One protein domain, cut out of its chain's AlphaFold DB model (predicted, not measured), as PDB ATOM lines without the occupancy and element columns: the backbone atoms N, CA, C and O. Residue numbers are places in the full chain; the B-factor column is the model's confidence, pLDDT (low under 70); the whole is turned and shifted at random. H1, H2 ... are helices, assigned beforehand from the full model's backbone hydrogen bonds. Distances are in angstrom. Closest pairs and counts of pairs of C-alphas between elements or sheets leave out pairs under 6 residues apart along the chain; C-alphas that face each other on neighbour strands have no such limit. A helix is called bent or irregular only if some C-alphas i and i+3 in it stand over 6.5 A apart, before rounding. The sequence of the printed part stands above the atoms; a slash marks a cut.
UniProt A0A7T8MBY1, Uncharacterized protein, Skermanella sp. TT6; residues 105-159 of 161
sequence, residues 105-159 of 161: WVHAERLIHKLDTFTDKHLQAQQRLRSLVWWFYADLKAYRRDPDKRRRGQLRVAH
ATOM      1  N   TRP A 105     123.506 136.917  85.040       92.81
ATOM      2  CA  TRP A 105     123.123 135.987  83.973       92.81
ATOM      3  C   TRP A 105     122.861 134.560  84.466       92.81
ATOM      4  O   TRP A 105     121.958 133.881  83.989       92.81
ATOM      5  N   VAL A 106     123.630 134.115  85.465       93.12
ATOM      6  CA  VAL A 106     123.421 132.806  86.095       93.12
ATOM      7  C   VAL A 106     122.056 132.762  86.783       93.12
ATOM      8  O   VAL A 106     121.375 131.748  86.695       93.12
ATOM      9  N   HIS A 107     121.615 133.855  87.417       91.88
ATOM     10  CA  HIS A 107     120.281 133.918  88.021       91.88
ATOM     11  C   HIS A 107     119.163 133.936  86.978       91.88
ATOM     12  O   HIS A 107     118.148 133.281  87.200       91.88
ATOM     13  N   ALA A 108     119.374 134.584  85.828       89.88
ATOM     14  CA  ALA A 108     118.413 134.560  84.726       89.88
ATOM     15  C   ALA A 108     118.150 133.131  84.202       89.88
ATOM     16  O   ALA A 108     117.016 132.786  83.882       89.88
ATOM     17  N   GLU A 109     119.175 132.275  84.150       94.56
ATOM     18  CA  GLU A 109     119.030 130.886  83.684       94.56
ATOM     19  C   GLU A 109     118.589 129.908  84.786       94.56
ATOM     20  O   GLU A 109     117.895 128.926  84.503       94.56
ATOM     21  N   ARG A 110     118.942 130.181  86.050       94.44
ATOM     22  CA  ARG A 110     118.838 129.222  87.163       94.44
ATOM     23  C   ARG A 110     117.450 128.617  87.337       94.44
ATOM     24  O   ARG A 110     117.353 127.428  87.636       94.44
ATOM     25  N   LEU A 111     116.393 129.418  87.203       92.00
ATOM     26  CA  LEU A 111     115.023 128.926  87.366       92.00
ATOM     27  C   LEU A 111     114.652 127.935  86.265       92.00
ATOM     28  O   LEU A 111     114.042 126.920  86.568       92.00
ATOM     29  N   ILE A 112     115.100 128.166  85.028       94.62
ATOM     30  CA  ILE A 112     114.887 127.250  83.902       94.62
ATOM     31  C   ILE A 112     115.638 125.943  84.151       94.62
ATOM     32  O   ILE A 112     115.067 124.869  83.987       94.62
ATOM     33  N   HIS A 113     116.901 126.023  84.578       94.00
ATOM     34  CA  HIS A 113     117.728 124.850  84.879       94.00
ATOM     35  C   HIS A 113     117.151 123.970  85.994       94.00
ATOM     36  O   HIS A 113     117.305 122.755  85.946       94.00
ATOM     37  N   LYS A 114     116.490 124.573  86.984       95.44
ATOM     38  CA  LYS A 114     115.905 123.860  88.124       95.44
ATOM     39  C   LYS A 114     114.518 123.273  87.868       95.44
ATOM     40  O   LYS A 114     113.995 122.623  88.764       95.44
ATOM     41  N   LEU A 115     113.904 123.526  86.712       95.75
ATOM     42  CA  LEU A 115     112.605 122.928  86.401       95.75
ATOM     43  C   LEU A 115     112.720 121.403  86.358       95.75
ATOM     44  O   LEU A 115     113.584 120.862  85.667       95.75
ATOM     45  N   ASP A 116     111.808 120.723  87.042       95.81
ATOM     46  CA  ASP A 116     111.673 119.278  86.920       95.81
ATOM     47  C   ASP A 116     111.056 118.924  85.564       95.81
ATOM     48  O   ASP A 116     110.036 119.479  85.140       95.81
ATOM     49  N   THR A 117     111.678 117.981  84.861       96.12
ATOM     50  CA  THR A 117     111.219 117.525  83.548       96.12
ATOM     51  C   THR A 117     110.726 116.090  83.644       96.12
ATOM     52  O   THR A 117     111.512 115.169  83.832       96.12
ATOM     53  N   PHE A 118     109.418 115.899  83.480       96.19
ATOM     54  CA  PHE A 118     108.766 114.588  83.627       96.19
ATOM     55  C   PHE A 118     108.662 113.782  82.322       96.19
ATOM     56  O   PHE A 118     108.172 112.659  82.327       96.19
ATOM     57  N   THR A 119     109.077 114.364  81.192       97.75
ATOM     58  CA  THR A 119     109.084 113.707  79.877       97.75
ATOM     59  C   THR A 119     110.314 114.133  79.084       97.75
ATOM     60  O   THR A 119     110.819 115.243  79.277       97.75
ATOM     61  N   ASP A 120     110.735 113.314  78.119       97.50
ATOM     62  CA  ASP A 120     111.826 113.658  77.196       97.50
ATOM     63  C   ASP A 120     111.545 114.951  76.427       97.50
ATOM     64  O   ASP A 120     112.439 115.766  76.202       97.50
ATOM     65  N   LYS A 121     110.277 115.191  76.072       97.44
ATOM     66  CA  LYS A 121     109.856 116.429  75.411       97.44
ATOM     67  C   LYS A 121     110.101 117.651  76.302       97.44
ATOM     68  O   LYS A 121     110.569 118.678  75.813       97.44
ATOM     69  N   HIS A 122     109.797 117.554  77.598       97.25
ATOM     70  CA  HIS A 122     110.063 118.632  78.557       97.25
ATOM     71  C   HIS A 122     111.566 118.832  78.770       97.25
ATOM     72  O   HIS A 122     112.022 119.975  78.786       97.25
ATOM     73  N   LEU A 123     112.338 117.744  78.845       97.31
ATOM     74  CA  LEU A 123     113.797 117.799  78.948       97.31
ATOM     75  C   LEU A 123     114.428 118.507  77.741       97.31
ATOM     76  O   LEU A 123     115.223 119.432  77.906       97.31
ATOM     77  N   GLN A 124     114.021 118.144  76.524       97.81
ATOM     78  CA  GLN A 124     114.498 118.788  75.296       97.81
ATOM     79  C   GLN A 124     114.119 120.275  75.241       97.81
ATOM     80  O   GLN A 124     114.941 121.114  74.863       97.81
ATOM     81  N   ALA A 125     112.894 120.629  75.647       96.94
ATOM     82  CA  ALA A 125     112.453 122.021  75.700       96.94
ATOM     83  C   ALA A 125     113.279 122.846  76.701       96.94
ATOM     84  O   ALA A 125     113.729 123.947  76.372       96.94
ATOM     85  N   GLN A 126     113.539 122.296  77.889       97.50
ATOM     86  CA  GLN A 126     114.387 122.925  78.898       97.50
ATOM     87  C   GLN A 126     115.809 123.143  78.365       97.50
ATOM     88  O   GLN A 126     116.314 124.264  78.408       97.50
ATOM     89  N   GLN A 127     116.448 122.109  77.806       97.00
ATOM     90  CA  GLN A 127     117.799 122.206  77.238       97.00
ATOM     91  C   GLN A 127     117.887 123.255  76.122       97.00
ATOM     92  O   GLN A 127     118.847 124.033  76.069       97.00
ATOM     93  N   ARG A 128     116.865 123.326  75.263       96.69
ATOM     94  CA  ARG A 128     116.774 124.342  74.211       96.69
ATOM     95  C   ARG A 128     116.712 125.753  74.791       96.69
ATOM     96  O   ARG A 128     117.471 126.610  74.345       96.69
ATOM     97  N   LEU A 129     115.853 126.007  75.780       95.56
ATOM     98  CA  LEU A 129     115.736 127.329  76.409       95.56
ATOM     99  C   LEU A 129     117.031 127.746  77.111       95.56
ATOM    100  O   LEU A 129     117.491 128.871  76.923       95.56
ATOM    101  N   ARG A 130     117.667 126.829  77.846       95.94
ATOM    102  CA  ARG A 130     118.977 127.073  78.466       95.94
ATOM    103  C   ARG A 130     120.024 127.462  77.420       95.94
ATOM    104  O   ARG A 130     120.749 128.435  77.607       95.94
ATOM    105  N   SER A 131     120.064 126.747  76.294       95.81
ATOM    106  CA  SER A 131     120.985 127.046  75.189       95.81
ATOM    107  C   SER A 131     120.733 128.433  74.595       95.81
ATOM    108  O   SER A 131     121.682 129.186  74.394       95.81
ATOM    109  N   LEU A 132     119.466 128.810  74.390       94.38
ATOM    110  CA  LEU A 132     119.093 130.139  73.888       94.38
ATOM    111  C   LEU A 132     119.556 131.265  74.825       94.38
ATOM    112  O   LEU A 132     120.121 132.248  74.352       94.38
ATOM    113  N   VAL A 133     119.393 131.103  76.143       93.12
ATOM    114  CA  VAL A 133     119.864 132.085  77.138       93.12
ATOM    115  C   VAL A 133     121.382 132.284  77.051       93.12
ATOM    116  O   VAL A 133     121.871 133.415  77.082       93.12
ATOM    117  N   TRP A 134     122.154 131.207  76.908       95.00
ATOM    118  CA  TRP A 134     123.614 131.299  76.808       95.00
ATOM    119  C   TRP A 134     124.110 131.771  75.436       95.00
ATOM    120  O   TRP A 134     125.127 132.465  75.374       95.00
ATOM    121  N   TRP A 135     123.399 131.467  74.348       95.00
ATOM    122  CA  TRP A 135     123.693 132.039  73.030       95.00
ATOM    123  C   TRP A 135     123.448 133.542  73.010       95.00
ATOM    124  O   TRP A 135     124.332 134.286  72.595       95.00
ATOM    125  N   PHE A 136     122.336 134.005  73.577       92.06
ATOM    126  CA  PHE A 136     122.068 135.435  73.684       92.06
ATOM    127  C   PHE A 136     123.157 136.163  74.494       92.06
ATOM    128  O   PHE A 136     123.645 137.217  74.089       92.06
ATOM    129  N   TYR A 137     123.646 135.566  75.588       92.62
ATOM    130  CA  TYR A 137     124.809 136.093  76.313       92.62
ATOM    131  C   TYR A 137     126.080 136.166  75.465       92.62
ATOM    132  O   TYR A 137     126.847 137.132  75.552       92.62
ATOM    133  N   ALA A 138     126.348 135.125  74.677       92.81
ATOM    134  CA  ALA A 138     127.495 135.092  73.784       92.81
ATOM    135  C   ALA A 138     127.402 136.207  72.732       92.81
ATOM    136  O   ALA A 138     128.389 136.920  72.533       92.81
ATOM    137  N   ASP A 139     126.216 136.428  72.163       92.25
ATOM    138  CA  ASP A 139     125.949 137.500  71.204       92.25
ATOM    139  C   ASP A 139     126.123 138.887  71.836       92.25
ATOM    140  O   ASP A 139     126.763 139.759  71.245       92.25
ATOM    141  N   LEU A 140     125.659 139.087  73.076       92.31
ATOM    142  CA  LEU A 140     125.900 140.322  73.832       92.31
ATOM    143  C   LEU A 140     127.397 140.575  74.054       92.31
ATOM    144  O   LEU A 140     127.875 141.700  73.879       92.31
ATOM    145  N   LYS A 141     128.171 139.537  74.401       92.31
ATOM    146  CA  LYS A 141     129.633 139.650  74.541       92.31
ATOM    147  C   LYS A 141     130.322 139.942  73.209       92.31
ATOM    148  O   LYS A 141     131.298 140.690  73.200       92.31
ATOM    149  N   ALA A 142     129.851 139.357  72.111       92.81
ATOM    150  CA  ALA A 142     130.378 139.625  70.776       92.81
ATOM    151  C   ALA A 142     130.098 141.076  70.361       92.81
ATOM    152  O   ALA A 142     131.024 141.792  69.988       92.81
ATOM    153  N   TYR A 143     128.861 141.544  70.536       92.94
ATOM    154  CA  TYR A 143     128.475 142.931  70.271       92.94
ATOM    155  C   TYR A 143     129.258 143.937  71.124       92.94
ATOM    156  O   TYR A 143     129.677 144.969  70.615       92.94
ATOM    157  N   ARG A 144     129.520 143.637  72.405       92.88
ATOM    158  CA  ARG A 144     130.352 144.502  73.260       92.88
ATOM    159  C   ARG A 144     131.766 144.704  72.697       92.88
ATOM    160  O   ARG A 144     132.348 145.759  72.923       92.88
ATOM    161  N   ARG A 145     132.332 143.694  72.028       94.56
ATOM    162  CA  ARG A 145     133.681 143.757  71.436       94.56
ATOM    163  C   ARG A 145     133.692 144.464  70.085       94.56
ATOM    164  O   ARG A 145     134.654 145.158  69.790       94.56
ATOM    165  N   ASP A 146     132.640 144.276  69.298       93.31
ATOM    166  CA  ASP A 146     132.500 144.809  67.942       93.31
ATOM    167  C   ASP A 146     131.064 145.332  67.734       93.31
ATOM    168  O   ASP A 146     130.180 144.592  67.266       93.31
ATOM    169  N   PRO A 147     130.788 146.579  68.175       92.19
ATOM    170  CA  PRO A 147     129.449 147.146  68.126       92.19
ATOM    171  C   PRO A 147     129.017 147.459  66.690       92.19
ATOM    172  O   PRO A 147     129.553 148.349  66.038       92.19
ATOM    173  N   ASP A 148     127.967 146.783  66.230       90.88
ATOM    174  CA  ASP A 148     127.380 146.972  64.901       90.88
ATOM    175  C   ASP A 148     125.883 147.319  64.992       90.88
ATOM    176  O   ASP A 148     125.124 146.717  65.758       90.88
ATOM    177  N   LYS A 149     125.425 148.284  64.181       87.62
ATOM    178  CA  LYS A 149     124.028 148.759  64.185       87.62
ATOM    179  C   LYS A 149     123.041 147.650  63.821       87.62
ATOM    180  O   LYS A 149     121.948 147.619  64.391       87.62
ATOM    181  N   ARG A 150     123.415 146.744  62.910       85.38
ATOM    182  CA  ARG A 150     122.567 145.610  62.515       85.38
ATOM    183  C   ARG A 150     122.482 144.578  63.641       85.38
ATOM    184  O   ARG A 150     121.368 144.221  64.023       85.38
ATOM    185  N   ARG A 151     123.610 144.177  64.243       83.69
ATOM    186  CA  ARG A 151     123.630 143.304  65.438       83.69
ATOM    187  C   ARG A 151     122.830 143.890  66.603       83.69
ATOM    188  O   ARG A 151     122.060 143.178  67.237       83.69
ATOM    189  N   ARG A 152     122.925 145.205  66.842       86.94
ATOM    190  CA  ARG A 152     122.098 145.899  67.845       86.94
ATOM    191  C   ARG A 152     120.598 145.748  67.568       86.94
ATOM    192  O   ARG A 152     119.823 145.593  68.505       86.94
ATOM    193  N   GLY A 153     120.187 145.817  66.300       84.25
ATOM    194  CA  GLY A 153     118.801 145.575  65.888       84.25
ATOM    195  C   GLY A 153     118.353 144.141  66.176       84.25
ATOM    196  O   GLY A 153     117.298 143.940  66.767       84.25
ATOM    197  N   GLN A 154     119.190 143.157  65.844       83.31
ATOM    198  CA  GLN A 154     118.916 141.735  66.095       83.31
ATOM    199  C   GLN A 154     118.773 141.426  67.593       83.31
ATOM    200  O   GLN A 154     117.826 140.752  67.991       83.31
ATOM    201  N   LEU A 155     119.646 141.996  68.431       85.38
ATOM    202  CA  LEU A 155     119.589 141.848  69.891       85.38
ATOM    203  C   LEU A 155     118.334 142.481  70.520       85.38
ATOM    204  O   LEU A 155     117.894 142.026  71.569       85.38
ATOM    205  N   ARG A 156     117.756 143.520  69.898       76.12
ATOM    206  CA  ARG A 156     116.534 144.199  70.376       76.12
ATOM    207  C   ARG A 156     115.244 143.482  69.985       76.12
ATOM    208  O   ARG A 156     114.287 143.513  70.741       76.12
ATOM    209  N   VAL A 157     115.202 142.870  68.801       61.47
ATOM    210  CA  VAL A 157     113.998 142.186  68.295       61.47
ATOM    211  C   VAL A 157     113.818 140.809  68.943       61.47
ATOM    212  O   VAL A 157     112.693 140.333  69.058       61.47
ATOM    213  N   ALA A 158     114.901 140.187  69.419       56.75
ATOM    214  CA  ALA A 158     114.846 138.891  70.093       56.75
ATOM    215  C   ALA A 158     114.113 138.915  71.453       56.75
ATOM    216  O   ALA A 158     113.725 137.851  71.927       56.75
ATOM    217  N   HIS A 159     113.897 140.092  72.060       47.47
ATOM    218  CA  HIS A 159     113.252 140.238  73.369       47.47
ATOM    219  C   HIS A 159     112.558 141.611  73.509       47.47
ATOM    220  O   HIS A 159     113.252 142.602  73.752       47.47
TER     221      HIS A 159
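What this domain is: This is residues 105 to 159 of the 161 residues of an uncharacterized protein of Skermanella sp. TT6 (UniProt A0A7T8MBY1). One long helix, H2, makes the length of the model, and a short helix folds back along it from each of its ends: H1 along residues 126 to 137 and H3 along residues 136 to 143. The two short helices stay apart from each other, and residues 145 to 150, at the turn from H2 to H3, stick out. The printed part has 55 residues with three named helices, in the order H1, H2, H3, and no named strand; its class is all helix. The whole is a loose rod, with a radius of gyration of the C-alphas of 13.8 A and spans of 42 by 19 by 14 A.

How they stand to each other: H1, residues 105 to 113, and H2, residues 120 to 145, form a helical hairpin. They touch, H2 with residues 126 to 137 alone, and their closest C-alphas, those of Glu 109 and Arg 130, are 6.5 A apart. Their lines stand at a shallow tilt of 10 degrees, opposite ways. H2 and H3, residues 149 to 157, form a second helical hairpin. They touch, H2 with residues 136 to 143 alone; the closest C-alphas are those of Tyr 143 and Arg 151, 6.9 A apart. Their tilt is shallow at 31 degrees, opposite ways. H1 and H3 are apart. In H2 and H3 every O i to N i+4 pair is within hydrogen-bond range; in H1 3 of 5 are.

Where its parts are: H1 begins with C-alpha 105 at (123.123, 135.987, 83.973) and measures 12.4 A; it is irregular, with C-alphas 108 and 111 7.1 A apart. H2 measures 37.6 A from C-alpha 120 at (111.826, 113.658, 77.196) to C-alpha 145. H3 measures 12.7 A and ends with C-alpha 157 at (113.998, 142.186, 68.295).

The domain as a whole: The two C-alphas farthest apart, those of Phe 118 and Lys 149, are 42.2 A apart. The printed part has no cut. The link from H1 to H2 is short, and that from H2 to H3 is tight. The mean pLDDT of the printed part is 90.9, and residues 157 to 159 are under 70.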